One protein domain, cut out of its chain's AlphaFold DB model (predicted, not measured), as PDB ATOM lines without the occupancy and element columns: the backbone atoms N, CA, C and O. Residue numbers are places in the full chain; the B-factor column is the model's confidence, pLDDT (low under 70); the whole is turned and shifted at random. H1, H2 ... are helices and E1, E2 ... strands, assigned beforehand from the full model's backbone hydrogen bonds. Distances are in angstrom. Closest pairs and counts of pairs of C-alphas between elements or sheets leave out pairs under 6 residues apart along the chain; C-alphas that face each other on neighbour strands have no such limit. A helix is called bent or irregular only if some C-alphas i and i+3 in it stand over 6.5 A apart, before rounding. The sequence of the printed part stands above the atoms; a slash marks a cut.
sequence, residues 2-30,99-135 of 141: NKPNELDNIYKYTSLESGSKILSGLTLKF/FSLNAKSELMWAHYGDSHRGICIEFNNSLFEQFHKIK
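Overview. This is residues 2 to 30 and 99 to 135 of the 141 residues of an uncharacterized protein of Pedobacter duraquae (UniProt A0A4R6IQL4). A narrow ribbon of two antiparallel strands, E1 and E2, forms the middle of this domain, with helix H1 over one side of it and the short helix H2 over the other. H3 lies beyond the end of the ribbon where E1 begins and E2 ends, and residues 130 to 135 stick out there. The printed part has 66 residues with three named helices and two named strands, in the order E1, H1, H2, E2, H3, and the class is mixed, helices and strands. The whole is loose, with a radius of gyration of the C-alphas of 13.6 A, and spans 38 by 27 by 21 A.

Arrangement. The sheet has two strands, E1 at residues 10 to 14 and E2 at residues 119 to 123, antiparallel at 153 degrees between their directions. The C-alphas of Tyr 11 and Glu 122 face each other at 4.6 A. N 12 and O 121 are within hydrogen-bond range at 2.9 A, as are N 123 and O 10 at 2.8 A. H1, residues 16 to 25, comes closest to E2 at the C-alphas of Leu 16 and Ile 119, 6.1 A apart. H2, residues 106 to 111, comes closest to E1 at the C-alphas of Tyr 13 and Trp 109, 6.6 A apart. H3, residues 125 to 131, comes closest to E1 at the C-alphas of Ile 10 and Asn 125, 6.1 A apart. The three helices are apart from one another. In H1 and H2 every O i to N i+4 pair is within hydrogen-bond range; in H3 it is 1 of 3, beside 3 of 4 O i to N i+3 pairs.

Along the chain. E1 measures 13.3 A from C-alpha 10 at (173.587, 160.960, 120.585) to C-alpha 14. E2 measures 13.0 A and ends with C-alpha 123 at (172.405, 165.003, 117.449). H1, the longest helix by residues, measures 13.9 A. H2 measures 8.8 A. H3 measures 10.6 A and ends with C-alpha 131 at (181.070, 155.839, 109.354). H3 is neither bent nor irregular, but only just: C-alphas 126 and 129 are 6.2 A apart.

Size, cuts and confidence. The two C-alphas farthest apart are those of Asn 2 and Glu 17, at 40.9 A. Residues 31 to 98 are not printed, and C-alphas 30 and 99 are 11.5 A apart across this cut, which falls in the link from H1 to H2. The links E1 to H1 and E2 to H3 are tight, and H2 to E2 is short. Residues 130 to 135, of which 130 and 131 belong to H3, stand free. The model's mean pLDDT over the printed part is 83.1, and residues 2 to 7 and 127 to 135 are under 70.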
ATOM      1  N   ASN A   2     157.309 146.207 112.405       36.94
ATOM      2  CA  ASN A   2     158.537 146.715 113.021       36.94
ATOM      3  C   ASN A   2     158.985 147.935 112.212       36.94
ATOM      4  O   ASN A   2     159.173 147.819 111.001       36.94
ATOM      5  N   LYS A   3     159.074 149.106 112.854       41.62
ATOM      6  CA  LYS A   3     159.664 150.300 112.235       41.62
ATOM      7  C   LYS A   3     161.152 150.036 111.947       41.62
ATOM      8  O   LYS A   3     161.778 149.310 112.719       41.62
ATOM      9  N   PRO A   4     161.703 150.576 110.848       42.53
ATOM     10  CA  PRO A   4     163.106 150.387 110.505       42.53
ATOM     11  C   PRO A   4     164.005 151.110 111.518       42.53
ATOM     12  O   PRO A   4     163.612 152.146 112.046       42.53
ATOM     13  N   ASN A   5     165.176 150.520 111.774       52.03
ATOM     14  CA  ASN A   5     166.299 150.987 112.597       52.03
ATOM     15  C   ASN A   5     166.473 152.524 112.652       52.03
ATOM     16  O   ASN A   5     167.245 153.080 111.874       52.03
ATOM     17  N   GLU A   6     165.825 153.217 113.590       57.56
ATOM     18  CA  GLU A   6     166.279 154.552 113.994       57.56
ATOM     19  C   GLU A   6     167.431 154.350 114.974       57.56
ATOM     20  O   GLU A   6     167.243 153.837 116.074       57.56
ATOM     21  N   LEU A   7     168.643 154.676 114.534       67.81
ATOM     22  CA  LEU A   7     169.810 154.733 115.406       67.81
ATOM     23  C   LEU A   7     169.534 155.720 116.539       67.81
ATOM     24  O   LEU A   7     169.083 156.837 116.280       67.81
ATOM     25  N   ASP A   8     169.832 155.313 117.773       80.62
ATOM     26  CA  ASP A   8     169.629 156.161 118.944       80.62
ATOM     27  C   ASP A   8     170.350 157.502 118.765       80.62
ATOM     28  O   ASP A   8     171.519 157.547 118.361       80.62
ATOM     29  N   ASN A   9     169.643 158.595 119.072       88.88
ATOM     30  CA  ASN A   9     170.226 159.931 119.086       88.88
ATOM     31  C   ASN A   9     171.380 159.991 120.093       88.88
ATOM     32  O   ASN A   9     171.352 159.352 121.147       88.88
ATOM     33  N   ILE A  10     172.389 160.791 119.763       91.81
ATOM     34  CA  ILE A  10     173.587 160.960 120.585       91.81
ATOM     35  C   ILE A  10     173.634 162.374 121.151       91.81
ATOM     36  O   ILE A  10     173.182 163.334 120.531       91.81
ATOM     37  N   TYR A  11     174.204 162.511 122.339       94.19
ATOM     38  CA  TYR A  11     174.132 163.731 123.129       94.19
ATOM     39  C   TYR A  11     175.521 164.248 123.464       94.19
ATOM     40  O   TYR A  11     176.385 163.490 123.910       94.19
ATOM     41  N   LYS A  12     175.737 165.551 123.289       94.06
ATOM     42  CA  LYS A  12     176.984 166.215 123.668       94.06
ATOM     43  C   LYS A  12     176.746 167.214 124.789       94.06
ATOM     44  O   LYS A  12     176.073 168.224 124.598       94.06
ATOM     45  N   TYR A  13     177.369 166.939 125.924       95.25
ATOM     46  CA  TYR A  13     177.454 167.849 127.058       95.25
ATOM     47  C   TYR A  13     178.604 168.825 126.832       95.25
ATOM     48  O   TYR A  13     179.693 168.417 126.415       95.25
ATOM     49  N   THR A  14     178.362 170.114 127.044       94.38
ATOM     50  CA  THR A  14     179.392 171.141 126.873       94.38
ATOM     51  C   THR A  14     179.041 172.430 127.618       94.38
ATOM     52  O   THR A  14     177.916 172.598 128.087       94.38
ATOM     53  N   SER A  15     179.985 173.369 127.715       95.19
ATOM     54  CA  SER A  15     179.727 174.706 128.262       95.19
ATOM     55  C   SER A  15     178.863 175.547 127.319       95.19
ATOM     56  O   SER A  15     178.815 175.296 126.114       95.19
ATOM     57  N   LEU A  16     178.224 176.598 127.841       96.19
ATOM     58  CA  LEU A  16     177.428 177.521 127.021       96.19
ATOM     59  C   LEU A  16     178.241 178.131 125.870       96.19
ATOM     60  O   LEU A  16     177.759 178.182 124.743       96.19
ATOM     61  N   GLU A  17     179.487 178.531 126.128       94.94
ATOM     62  CA  GLU A  17     180.368 179.128 125.116       94.94
ATOM     63  C   GLU A  17     180.659 178.158 123.961       94.94
ATOM     64  O   GLU A  17     180.534 178.512 122.786       94.94
ATOM     65  N   SER A  18     181.038 176.920 124.287       93.81
ATOM     66  CA  SER A  18     181.311 175.896 123.274       93.81
ATOM     67  C   SER A  18     180.033 175.488 122.548       93.81
ATOM     68  O   SER A  18     180.036 175.339 121.328       93.81
ATOM     69  N   GLY A  19     178.924 175.401 123.281       95.25
ATOM     70  CA  GLY A  19     177.591 175.183 122.742       95.25
ATOM     71  C   GLY A  19     177.189 176.219 121.697       95.25
ATOM     72  O   GLY A  19     176.771 175.858 120.599       95.25
ATOM     73  N   SER A  20     177.384 177.508 121.990       95.12
ATOM     74  CA  SER A  20     177.118 178.587 121.035       95.12
ATOM     75  C   SER A  20     177.943 178.433 119.760       95.12
ATOM     76  O   SER A  20     177.380 178.548 118.676       95.12
ATOM     77  N   LYS A  21     179.239 178.102 119.865       95.00
ATOM     78  CA  LYS A  21     180.112 177.876 118.696       95.00
ATOM     79  C   LYS A  21     179.640 176.702 117.836       95.00
ATOM     80  O   LYS A  21     179.661 176.802 116.609       95.00
ATOM     81  N   ILE A  22     179.197 175.612 118.469       94.88
ATOM     82  CA  ILE A  22     178.645 174.444 117.767       94.88
ATOM     83  C   ILE A  22     177.397 174.851 116.985       94.88
ATOM     84  O   ILE A  22     177.314 174.592 115.789       94.88
ATOM     85  N   LEU A  23     176.445 175.519 117.638       94.25
ATOM     86  CA  LEU A  23     175.157 175.851 117.029       94.25
ATOM     87  C   LEU A  23     175.269 176.947 115.960       94.25
ATOM     88  O   LEU A  23     174.589 176.868 114.942       94.25
ATOM     89  N   SER A  24     176.126 177.953 116.158       95.50
ATOM     90  CA  SER A  24     176.296 179.046 115.192       95.50
ATOM     91  C   SER A  24     177.194 178.668 114.016       95.50
ATOM     92  O   SER A  24     177.013 179.183 112.917       95.50
ATOM     93  N   GLY A  25     178.203 177.829 114.261       93.06
ATOM     94  CA  GLY A  25     179.216 177.471 113.269       93.06
ATOM     95  C   GLY A  25     179.012 176.105 112.624       93.06
ATOM     96  O   GLY A  25     179.710 175.804 111.664       93.06
ATOM     97  N   LEU A  26     178.110 175.271 113.154       89.75
ATOM     98  CA  LEU A  26     177.964 173.858 112.777       89.75
ATOM     99  C   LEU A  26     179.304 173.103 112.823       89.75
ATOM    100  O   LEU A  26     179.588 172.239 111.995       89.75
ATOM    101  N   THR A  27     180.146 173.447 113.799       87.19
ATOM    102  CA  THR A  27     181.468 172.840 113.992       87.19
ATOM    103  C   THR A  27     181.493 171.998 115.255       87.19
ATOM    104  O   THR A  27     180.815 172.301 116.235       87.19
ATOM    105  N   LEU A  28     182.304 170.942 115.255       89.94
ATOM    106  CA  LEU A  28     182.571 170.132 116.438       89.94
ATOM    107  C   LEU A  28     184.043 170.240 116.805       89.94
ATOM    108  O   LEU A  28     184.922 170.083 115.959       89.94
ATOM    109  N   LYS A  29     184.313 170.477 118.090       87.62
ATOM    110  CA  LYS A  29     185.670 170.390 118.624       87.62
ATOM    111  C   LYS A  29     186.073 168.921 118.725       87.62
ATOM    112  O   LYS A  29     185.349 168.116 119.320       87.62
ATOM    113  N   PHE A  30     187.255 168.622 118.206       89.62
ATOM    114  CA  PHE A  30     187.987 167.400 118.495       89.62
ATOM    115  C   PHE A  30     189.145 167.750 119.425       89.62
ATOM    116  O   PHE A  30     189.820 168.764 119.241       89.62
ATOM    117  N   PHE A  99     180.426 161.633 122.720       90.12
ATOM    118  CA  PHE A  99     178.980 161.734 122.858       90.12
ATOM    119  C   PHE A  99     178.488 160.681 123.857       90.12
ATOM    120  O   PHE A  99     179.164 159.686 124.106       90.12
ATOM    121  N   SER A 100     177.299 160.889 124.408       90.38
ATOM    122  CA  SER A 100     176.594 159.932 125.259       90.38
ATOM    123  C   SER A 100     175.310 159.465 124.583       90.38
ATOM    124  O   SER A 100     174.726 160.205 123.800       90.38
ATOM    125  N   LEU A 101     174.829 158.274 124.936       90.50
ATOM    126  CA  LEU A 101     173.485 157.802 124.573       90.50
ATOM    127  C   LEU A 101     172.402 158.286 125.550       90.50
ATOM    128  O   LEU A 101     171.214 158.109 125.307       90.50
ATOM    129  N   ASN A 102     172.793 158.894 126.672       91.69
ATOM    130  CA  ASN A 102     171.872 159.375 127.692       91.69
ATOM    131  C   ASN A 102     172.023 160.889 127.850       91.69
ATOM    132  O   ASN A 102     173.111 161.352 128.179       91.69
ATOM    133  N   ALA A 103     170.935 161.643 127.678       94.06
ATOM    134  CA  ALA A 103     170.872 163.103 127.852       94.06
ATOM    135  C   ALA A 103     170.731 163.571 129.316       94.06
ATOM    136  O   ALA A 103     170.832 164.760 129.616       94.06
ATOM    137  N   LYS A 104     170.439 162.644 130.235       94.56
ATOM    138  CA  LYS A 104     170.105 162.917 131.643       94.56
ATOM    139  C   LYS A 104     171.138 162.345 132.615       94.56
ATOM    140  O   LYS A 104     170.820 162.071 133.768       94.56
ATOM    141  N   SER A 105     172.360 162.093 132.152       94.50
ATOM    142  CA  SER A 105     173.412 161.570 133.019       94.50
ATOM    143  C   SER A 105     173.943 162.687 133.915       94.50
ATOM    144  O   SER A 105     174.653 163.572 133.442       94.50
ATOM    145  N   GLU A 106     173.610 162.639 135.206       94.88
ATOM    146  CA  GLU A 106     174.094 163.609 136.203       94.88
ATOM    147  C   GLU A 106     175.624 163.667 136.250       94.88
ATOM    148  O   GLU A 106     176.207 164.744 136.331       94.88
ATOM    149  N   LEU A 107     176.288 162.514 136.104       91.75
ATOM    150  CA  LEU A 107     177.746 162.444 136.031       91.75
ATOM    151  C   LEU A 107     178.282 163.224 134.818       91.75
ATOM    152  O   LEU A 107     179.199 164.030 134.947       91.75
ATOM    153  N   MET A 108     177.673 163.049 133.641       92.31
ATOM    154  CA  MET A 108     178.097 163.784 132.443       92.31
ATOM    155  C   MET A 108     177.813 165.283 132.568       92.31
ATOM    156  O   MET A 108     178.617 166.097 132.118       92.31
ATOM    157  N   TRP A 109     176.712 165.670 133.214       94.62
ATOM    158  CA  TRP A 109     176.440 167.070 133.532       94.62
ATOM    159  C   TRP A 109     177.495 167.677 134.465       94.62
ATOM    160  O   TRP A 109     177.916 168.813 134.236       94.62
ATOM    161  N   ALA A 110     177.965 166.925 135.463       92.25
ATOM    162  CA  ALA A 110     179.014 167.371 136.376       92.25
ATOM    163  C   ALA A 110     180.353 167.597 135.649       92.25
ATOM    164  O   ALA A 110     180.946 168.671 135.768       92.25
ATOM    165  N   HIS A 111     180.804 166.613 134.863       88.00
ATOM    166  CA  HIS A 111     182.142 166.613 134.254       88.00
ATOM    167  C   HIS A 111     182.227 167.361 132.918       88.00
ATOM    168  O   HIS A 111     183.214 168.047 132.646       88.00
ATOM    169  N   TYR A 112     181.187 167.259 132.089       89.94
ATOM    170  CA  TYR A 112     181.180 167.765 130.713       89.94
ATOM    171  C   TYR A 112     180.127 168.849 130.465       89.94
ATOM    172  O   TYR A 112     180.273 169.654 129.548       89.94
ATOM    173  N   GLY A 113     179.092 168.925 131.300       92.88
ATOM    174  CA  GLY A 113     178.059 169.963 131.263       92.88
ATOM    175  C   GLY A 113     178.413 171.220 132.061       92.88
ATOM    176  O   GLY A 113     177.511 171.831 132.629       92.88
ATOM    177  N   ASP A 114     179.698 171.586 132.137       93.88
ATOM    178  CA  ASP A 114     180.199 172.755 132.883       93.88
ATOM    179  C   ASP A 114     179.688 172.792 134.337       93.88
ATOM    180  O   ASP A 114     179.101 173.777 134.788       93.88
ATOM    181  N   SER A 115     179.832 171.670 135.060       94.75
ATOM    182  CA  SER A 115     179.322 171.515 136.432       94.75
ATOM    183  C   SER A 115     177.830 171.860 136.552       94.75
ATOM    184  O   SER A 115     177.434 172.667 137.393       94.75
ATOM    185  N   HIS A 116     177.002 171.256 135.694       95.88
ATOM    186  CA  HIS A 116     175.549 171.478 135.591       95.88
ATOM    187  C   HIS A 116     175.115 172.891 135.144       95.88
ATOM    188  O   HIS A 116     173.943 173.242 135.281       95.88
ATOM    189  N   ARG A 117     176.019 173.721 134.607       96.81
ATOM    190  CA  ARG A 117     175.713 175.096 134.142       96.81
ATOM    191  C   ARG A 117     175.759 175.256 132.622       96.81
ATOM    192  O   ARG A 117     175.476 176.335 132.104       96.81
ATOM    193  N   GLY A 118     176.151 174.198 131.924       96.12
ATOM    194  CA  GLY A 118     176.289 174.150 130.480       96.12
ATOM    195  C   GLY A 118     174.998 173.751 129.776       96.12
ATOM    196  O   GLY A 118     173.891 174.039 130.228       96.12
ATOM    197  N   ILE A 119     175.155 173.068 128.648       96.44
ATOM    198  CA  ILE A 119     174.051 172.558 127.838       96.44
ATOM    199  C   ILE A 119     174.316 171.126 127.383       96.44
ATOM    200  O   ILE A 119     175.457 170.662 127.340       96.44
ATOM    201  N   CYS A 120     173.242 170.455 126.978       96.69
ATOM    202  CA  CYS A 120     173.276 169.161 126.320       96.69
ATOM    203  C   CYS A 120     172.628 169.303 124.941       96.69
ATOM    204  O   CYS A 120     171.455 169.659 124.840       96.69
ATOM    205  N   ILE A 121     173.401 169.060 123.883       95.75
ATOM    206  CA  ILE A 121     172.940 169.146 122.494       95.75
ATOM    207  C   ILE A 121     172.647 167.735 121.993       95.75
ATOM    208  O   ILE A 121     173.503 166.856 122.088       95.75
ATOM    209  N   GLU A 122     171.452 167.533 121.452       94.31
ATOM    210  CA  GLU A 122     171.053 166.294 120.786       94.31
ATOM    211  C   GLU A 122     171.462 166.324 119.309       94.31
ATOM    212  O   GLU A 122     171.244 167.313 118.608       94.31
ATOM    213  N   PHE A 123     172.038 165.223 118.838       90.56
ATOM    214  CA  PHE A 123     172.405 165.003 117.449       90.56
ATOM    215  C   PHE A 123     171.653 163.792 116.921       90.56
ATOM    216  O   PHE A 123     171.657 162.715 117.525       90.56
ATOM    217  N   ASN A 124     171.057 163.962 115.745       88.44
ATOM    218  CA  ASN A 124     170.508 162.840 115.009       88.44
ATOM    219  C   ASN A 124     171.654 161.936 114.530       88.44
ATOM    220  O   ASN A 124     172.564 162.385 113.830       88.44
ATOM    221  N   ASN A 125     171.596 160.657 114.891       81.25
ATOM    222  CA  ASN A 125     172.681 159.710 114.643       81.25
ATOM    223  C   ASN A 125     172.619 159.041 113.254       81.25
ATOM    224  O   ASN A 125     173.202 157.983 113.034       81.25
ATOM    225  N   SER A 126     171.955 159.661 112.273       72.62
ATOM    226  CA  SER A 126     171.944 159.174 110.880       72.62
ATOM    227  C   SER A 126     173.340 159.105 110.243       72.62
ATOM    228  O   SER A 126     173.538 158.385 109.265       72.62
ATOM    229  N   LEU A 127     174.332 159.809 110.803       62.09
ATOM    230  CA  LEU A 127     175.728 159.732 110.368       62.09
ATOM    231  C   LEU A 127     176.391 158.380 110.670       62.09
ATOM    232  O   LEU A 127     177.364 158.040 110.000       62.09
ATOM    233  N   PHE A 128     175.894 157.587 111.626       62.66
ATOM    234  CA  PHE A 128     176.492 156.286 111.958       62.66
ATOM    235  C   PHE A 128     176.546 155.344 110.742       62.66
ATOM    236  O   PHE A 128     177.544 154.652 110.532       62.66
ATOM    237  N   GLU A 129     175.541 155.394 109.859       61.78
ATOM    238  CA  GLU A 129     175.559 154.632 108.601       61.78
ATOM    239  C   GLU A 129     176.664 155.077 107.626       61.78
ATOM    240  O   GLU A 129     177.081 154.304 106.759       61.78
ATOM    241  N   GLN A 130     177.165 156.309 107.752       59.09
ATOM    242  CA  GLN A 130     178.248 156.838 106.921       59.09
ATOM    243  C   GLN A 130     179.624 156.397 107.437       59.09
ATOM    244  O   GLN A 130     180.508 156.114 106.630       59.09
ATOM    245  N   PHE A 131     179.798 156.260 108.756       56.44
ATOM    246  CA  PHE A 131     181.070 155.839 109.354       56.44
ATOM    247  C   PHE A 131     181.341 154.330 109.224       56.44
ATOM    248  O   PHE A 131     182.496 153.936 109.093       56.44
ATOM    249  N   HIS A 132     180.308 153.483 109.136       50.91
ATOM    250  CA  HIS A 132     180.469 152.048 108.839       50.91
ATOM    251  C   HIS A 132     180.940 151.739 107.406       50.91
ATOM    252  O   HIS A 132     181.310 150.602 107.114       50.91
ATOM    253  N   LYS A 133     180.946 152.723 106.497       44.69
ATOM    254  CA  LYS A 133     181.477 152.548 105.133       44.69
ATOM    255  C   LYS A 133     182.984 152.747 105.035       44.69
ATOM    256  O   LYS A 133     183.542 152.509 103.965       44.69
ATOM    257  N   ILE A 134     183.648 153.140 106.122       45.53
ATOM    258  CA  ILE A 134     185.103 153.071 106.191       45.53
ATOM    259  C   ILE A 134     185.450 151.594 106.367       45.53
ATOM    260  O   ILE A 134     185.560 151.084 107.481       45.53
ATOM    261  N   LYS A 135     185.589 150.884 105.244       38.91
ATOM    262  CA  LYS A 135     186.405 149.677 105.228       38.91
ATOM    263  C   LYS A 135     187.787 150.120 105.683       38.91
ATOM    264  O   LYS A 135     188.445 150.902 105.001       38.91
TER     265      LYS A 135